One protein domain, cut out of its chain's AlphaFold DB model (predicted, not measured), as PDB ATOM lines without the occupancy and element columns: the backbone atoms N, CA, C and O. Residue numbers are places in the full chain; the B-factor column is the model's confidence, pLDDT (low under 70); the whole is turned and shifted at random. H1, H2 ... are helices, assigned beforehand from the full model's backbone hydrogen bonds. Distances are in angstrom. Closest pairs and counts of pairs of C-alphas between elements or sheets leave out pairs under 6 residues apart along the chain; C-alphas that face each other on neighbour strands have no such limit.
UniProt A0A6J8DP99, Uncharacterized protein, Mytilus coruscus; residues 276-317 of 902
ATOM      1  N   GLU A 276     -52.902 -37.628 -62.513       78.38
ATOM      2  CA  GLU A 276     -52.880 -37.665 -61.054       78.38
ATOM      3  C   GLU A 276     -51.460 -37.817 -60.498       78.38
ATOM      4  O   GLU A 276     -51.106 -37.103 -59.558       78.38
ATOM      5  N   GLU A 277     -50.628 -38.695 -61.063       78.75
ATOM      6  CA  GLU A 277     -49.226 -38.829 -60.648       78.75
ATOM      7  C   GLU A 277     -48.418 -37.553 -60.916       78.75
ATOM      8  O   GLU A 277     -47.682 -37.103 -60.034       78.75
ATOM      9  N   TYR A 278     -48.608 -36.898 -62.067       79.12
ATOM     10  CA  TYR A 278     -47.988 -35.601 -62.354       79.12
ATOM     11  C   TYR A 278     -48.388 -34.538 -61.318       79.12
ATOM     12  O   TYR A 278     -47.520 -33.824 -60.809       79.12
ATOM     13  N   PHE A 279     -49.670 -34.452 -60.939       79.62
ATOM     14  CA  PHE A 279     -50.119 -33.517 -59.904       79.62
ATOM     15  C   PHE A 279     -49.598 -33.877 -58.505       79.62
ATOM     16  O   PHE A 279     -49.140 -32.977 -57.799       79.62
ATOM     17  N   LYS A 280     -49.587 -35.160 -58.117       79.31
ATOM     18  CA  LYS A 280     -49.007 -35.640 -56.845       79.31
ATOM     19  C   LYS A 280     -47.510 -35.303 -56.761       79.31
ATOM     20  O   LYS A 280     -47.061 -34.719 -55.777       79.31
ATOM     21  N   ASN A 281     -46.756 -35.541 -57.830       76.06
ATOM     22  CA  ASN A 281     -45.326 -35.235 -57.912       76.06
ATOM     23  C   ASN A 281     -45.057 -33.708 -57.953       76.06
ATOM     24  O   ASN A 281     -44.135 -33.212 -57.307       76.06
ATOM     25  N   LYS A 282     -45.908 -32.911 -58.621       79.44
ATOM     26  CA  LYS A 282     -45.838 -31.431 -58.599       79.44
ATOM     27  C   LYS A 282     -46.174 -30.856 -57.211       79.44
ATOM     28  O   LYS A 282     -45.529 -29.906 -56.765       79.44
ATOM     29  N   GLU A 283     -47.122 -31.461 -56.496       72.56
ATOM     30  CA  GLU A 283     -47.426 -31.190 -55.083       72.56
ATOM     31  C   GLU A 283     -46.240 -31.526 -54.161       72.56
ATOM     32  O   GLU A 283     -45.911 -30.731 -53.282       72.56
ATOM     33  N   GLU A 284     -45.569 -32.661 -54.358       75.69
ATOM     34  CA  GLU A 284     -44.382 -33.052 -53.585       75.69
ATOM     35  C   GLU A 284     -43.187 -32.135 -53.869       75.69
ATOM     36  O   GLU A 284     -42.611 -31.583 -52.929       75.69
ATOM     37  N   ARG A 285     -42.900 -31.825 -55.145       73.94
ATOM     38  CA  ARG A 285     -41.933 -30.778 -55.532       73.94
ATOM     39  C   ARG A 285     -42.270 -29.415 -54.912       73.94
ATOM     40  O   ARG A 285     -41.363 -28.610 -54.690       73.94
ATOM     41  N   ARG A 286     -43.544 -29.097 -54.639       73.88
ATOM     42  CA  ARG A 286     -43.940 -27.872 -53.914       73.88
ATOM     43  C   ARG A 286     -43.646 -27.992 -52.416       73.88
ATOM     44  O   ARG A 286     -42.928 -27.146 -51.882       73.88
ATOM     45  N   LYS A 287     -44.116 -29.064 -51.771       75.44
ATOM     46  CA  LYS A 287     -43.930 -29.348 -50.336       75.44
ATOM     47  C   LYS A 287     -42.449 -29.419 -49.951       75.44
ATOM     48  O   LYS A 287     -42.061 -28.852 -48.935       75.44
ATOM     49  N   GLU A 288     -41.596 -30.015 -50.787       75.31
ATOM     50  CA  GLU A 288     -40.152 -30.083 -50.529       75.31
ATOM     51  C   GLU A 288     -39.480 -28.699 -50.608       75.31
ATOM     52  O   GLU A 288     -38.654 -28.353 -49.763       75.31
ATOM     53  N   ARG A 289     -39.873 -27.852 -51.573       73.62
ATOM     54  CA  ARG A 289     -39.393 -26.458 -51.659       73.62
ATOM     55  C   ARG A 289     -39.869 -25.611 -50.480       73.62
ATOM     56  O   ARG A 289     -39.107 -24.778 -49.992       73.62
ATOM     57  N   GLU A 290     -41.089 -25.822 -50.000       69.62
ATOM     58  CA  GLU A 290     -41.621 -25.157 -48.805       69.62
ATOM     59  C   GLU A 290     -40.892 -25.625 -47.534       69.62
ATOM     60  O   GLU A 290     -40.465 -24.784 -46.742       69.62
ATOM     61  N   ALA A 291     -40.614 -26.925 -47.390       74.56
ATOM     62  CA  ALA A 291     -39.794 -27.468 -46.306       74.56
ATOM     63  C   ALA A 291     -38.358 -26.906 -46.319       74.56
ATOM     64  O   ALA A 291     -37.874 -26.438 -45.288       74.56
ATOM     65  N   ARG A 292     -37.698 -26.853 -47.488       73.88
ATOM     66  CA  ARG A 292     -36.367 -26.232 -47.645       73.88
ATOM     67  C   ARG A 292     -36.376 -24.733 -47.309       73.88
ATOM     68  O   ARG A 292     -35.410 -24.239 -46.730       73.88
ATOM     69  N   ARG A 293     -37.450 -23.999 -47.629       74.12
ATOM     70  CA  ARG A 293     -37.611 -22.574 -47.265       74.12
ATOM     71  C   ARG A 293     -37.824 -22.390 -45.762       74.12
ATOM     72  O   ARG A 293     -37.141 -21.559 -45.168       74.12
ATOM     73  N   ARG A 294     -38.680 -23.201 -45.136       75.75
ATOM     74  CA  ARG A 294     -38.918 -23.181 -43.683       75.75
ATOM     75  C   ARG A 294     -37.652 -23.551 -42.901       75.75
ATOM     76  O   ARG A 294     -37.289 -22.845 -41.970       75.75
ATOM     77  N   ALA A 295     -36.893 -24.550 -43.355       73.75
ATOM     78  CA  ALA A 295     -35.595 -24.913 -42.774       73.75
ATOM     79  C   ALA A 295     -34.507 -23.828 -42.932       73.75
ATOM     80  O   ALA A 295     -33.570 -23.782 -42.140       73.75
ATOM     81  N   LYS A 296     -34.609 -22.956 -43.947       70.25
ATOM     82  CA  LYS A 296     -33.630 -21.887 -44.218       70.25
ATOM     83  C   LYS A 296     -33.957 -20.559 -43.522       70.25
ATOM     84  O   LYS A 296     -33.041 -19.776 -43.284       70.25
ATOM     85  N   TYR A 297     -35.230 -20.294 -43.216       64.75
ATOM     86  CA  TYR A 297     -35.685 -19.008 -42.663       64.75
ATOM     87  C   TYR A 297     -36.428 -19.109 -41.318       64.75
ATOM     88  O   TYR A 297     -36.724 -18.073 -40.724       64.75
ATOM     89  N   GLY A 298     -36.688 -20.323 -40.819       80.00
ATOM     90  CA  GLY A 298     -37.304 -20.577 -39.514       80.00
ATOM     91  C   GLY A 298     -38.676 -19.924 -39.357       80.00
ATOM     92  O   GLY A 298     -39.414 -19.753 -40.329       80.00
ATOM     93  N   ASP A 299     -38.982 -19.501 -38.132       71.81
ATOM     94  CA  ASP A 299     -40.259 -18.891 -37.730       71.81
ATOM     95  C   ASP A 299     -40.625 -17.652 -38.572       71.81
ATOM     96  O   ASP A 299     -41.796 -17.370 -38.833       71.81
ATOM     97  N   LYS A 300     -39.611 -16.950 -39.100       68.50
ATOM     98  CA  LYS A 300     -39.779 -15.791 -39.987       68.50
ATOM     99  C   LYS A 300     -40.434 -16.154 -41.329       68.50
ATOM    100  O   LYS A 300     -41.012 -15.284 -41.974       68.50
ATOM    101  N   TYR A 301     -40.382 -17.420 -41.754       74.31
ATOM    102  CA  TYR A 301     -41.160 -17.910 -42.897       74.31
ATOM    103  C   TYR A 301     -42.659 -17.958 -42.579       74.31
ATOM    104  O   TYR A 301     -43.482 -17.532 -43.391       74.31
ATOM    105  N   ASP A 302     -43.010 -18.427 -41.382       73.12
ATOM    106  CA  ASP A 302     -44.397 -18.649 -40.980       73.12
ATOM    107  C   ASP A 302     -45.124 -17.322 -40.712       73.12
ATOM    108  O   ASP A 302     -46.273 -17.163 -41.126       73.12
ATOM    109  N   GLU A 303     -44.438 -16.312 -40.156       74.25
ATOM    110  CA  GLU A 303     -44.966 -14.937 -40.089       74.25
ATOM    111  C   GLU A 303     -45.304 -14.358 -41.473       74.25
ATOM    112  O   GLU A 303     -46.331 -13.696 -41.645       74.25
ATOM    113  N   ILE A 304     -44.438 -14.583 -42.467       73.25
ATOM    114  CA  ILE A 304     -44.626 -14.077 -43.834       73.25
ATOM    115  C   ILE A 304     -45.786 -14.811 -44.516       73.25
ATOM    116  O   ILE A 304     -46.599 -14.178 -45.194       73.25
ATOM    117  N   MET A 305     -45.910 -16.124 -44.305       77.81
ATOM    118  CA  MET A 305     -47.039 -16.905 -44.813       77.81
ATOM    119  C   MET A 305     -48.363 -16.483 -44.165       77.81
ATOM    120  O   MET A 305     -49.345 -16.309 -44.890       77.81
ATOM    121  N   LYS A 306     -48.379 -16.210 -42.854       80.56
ATOM    122  CA  LYS A 306     -49.557 -15.684 -42.152       80.56
ATOM    123  C   LYS A 306     -49.975 -14.311 -42.692       80.56
ATOM    124  O   LYS A 306     -51.112 -14.152 -43.125       80.56
ATOM    125  N   LYS A 307     -49.041 -13.356 -42.809       77.50
ATOM    126  CA  LYS A 307     -49.303 -12.030 -43.414       77.50
ATOM    127  C   LYS A 307     -49.803 -12.125 -44.862       77.50
ATOM    128  O   LYS A 307     -50.609 -11.305 -45.300       77.50
ATOM    129  N   LYS A 308     -49.363 -13.138 -45.620       76.94
ATOM    130  CA  LYS A 308     -49.850 -13.407 -46.984       76.94
ATOM    131  C   LYS A 308     -51.278 -13.971 -47.003       76.94
ATOM    132  O   LYS A 308     -52.036 -13.626 -47.908       76.94
ATOM    133  N   GLN A 309     -51.652 -14.802 -46.029       70.75
ATOM    134  CA  GLN A 309     -53.032 -15.272 -45.847       70.75
ATOM    135  C   GLN A 309     -53.951 -14.112 -45.440       70.75
ATOM    136  O   GLN A 309     -54.933 -13.856 -46.132       70.75
ATOM    137  N   GLU A 310     -53.565 -13.338 -44.421       78.38
ATOM    138  CA  GLU A 310     -54.287 -12.145 -43.949       78.38
ATOM    139  C   GLU A 310     -54.530 -11.132 -45.089       78.38
ATOM    140  O   GLU A 310     -55.647 -10.641 -45.254       78.38
ATOM    141  N   LYS A 311     -53.525 -10.873 -45.945       80.06
ATOM    142  CA  LYS A 311     -53.696 -10.010 -47.129       80.06
ATOM    143  C   LYS A 311     -54.702 -10.583 -48.132       80.06
ATOM    144  O   LYS A 311     -55.551  -9.835 -48.606       80.06
ATOM    145  N   LYS A 312     -54.642 -11.886 -48.429       80.94
ATOM    146  CA  LYS A 312     -55.564 -12.536 -49.377       80.94
ATOM    147  C   LYS A 312     -57.008 -12.552 -48.859       80.94
ATOM    148  O   LYS A 312     -57.942 -12.401 -49.640       80.94
ATOM    149  N   GLU A 313     -57.206 -12.702 -47.550       81.88
ATOM    150  CA  GLU A 313     -58.529 -12.561 -46.931       81.88
ATOM    151  C   GLU A 313     -59.050 -11.124 -46.990       81.88
ATOM    152  O   GLU A 313     -60.246 -10.925 -47.204       81.88
ATOM    153  N   ARG A 314     -58.175 -10.119 -46.841       79.69
ATOM    154  CA  ARG A 314     -58.559  -8.711 -46.994       79.69
ATOM    155  C   ARG A 314     -58.962  -8.392 -48.434       79.69
ATOM    156  O   ARG A 314     -60.029  -7.833 -48.636       79.69
ATOM    157  N   GLU A 315     -58.178  -8.837 -49.416       75.44
ATOM    158  CA  GLU A 315     -58.491  -8.704 -50.850       75.44
ATOM    159  C   GLU A 315     -59.821  -9.385 -51.223       75.44
ATOM    160  O   GLU A 315     -60.574  -8.862 -52.041       75.44
ATOM    161  N   LYS A 316     -60.149 -10.531 -50.603       85.69
ATOM    162  CA  LYS A 316     -61.442 -11.208 -50.801       85.69
ATOM    163  C   LYS A 316     -62.610 -10.420 -50.195       85.69
ATOM    164  O   LYS A 316     -63.642 -10.293 -50.843       85.69
ATOM    165  N   LYS A 317     -62.438  -9.855 -48.994       86.56
ATOM    166  CA  LYS A 317     -63.449  -8.998 -48.342       86.56
ATOM    167  C   LYS A 317     -63.666  -7.686 -49.099       86.56
ATOM    168  O   LYS A 317     -64.802  -7.247 -49.223       86.56
TER     169      LYS A 317
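AT A GLANCE: This is residues 276 to 317 of the 902 residues of an uncharacterized protein of Mytilus coruscus (UniProt A0A6J8DP99). Two long helices, H1 and then H2, meet near their ends at a tight link and make an open V, with nothing packed between the arms. The printed part has 42 residues and no named strand; its class is all helix. It is only just loose, close to extended, with a radius of gyration of the C-alphas of 13.3 A, and flat, spanning 35 by 27 by 7 A.

IN THESE COORDINATES: H1, residues 276 to 297, begins with C-alpha 276 at (-52.880, -37.665, -61.054) and measures 31.3 A from first to last C-alpha. H2, residues 299 to 317, measures 27.4 A and ends with C-alpha 317 at (-63.449, -8.998, -48.342).

HOW THE PARTS SIT: H1 and H2 only just touch, only at the corner by their link, with 3 pairs of C-alphas within 8 A. H1 touches with residues 293 to 294 alone, H2 with residues 301 to 302 alone; the closest C-alphas, of Arg 294 and Tyr 301, are 5.8 A apart. The helices run opposite ways at a steep tilt of 58 degrees. O i to N i+4 pairs are within hydrogen-bond range in 17 of 18 cases in H1 and 14 of 15 in H2.

THE WHOLE: The C-alphas farthest apart, of Glu 277 and Lys 317, are 35.3 A apart. The printed part has no cut. Mean pLDDT of the printed part is 76.1; residues 290, 297 and 300 are under 70.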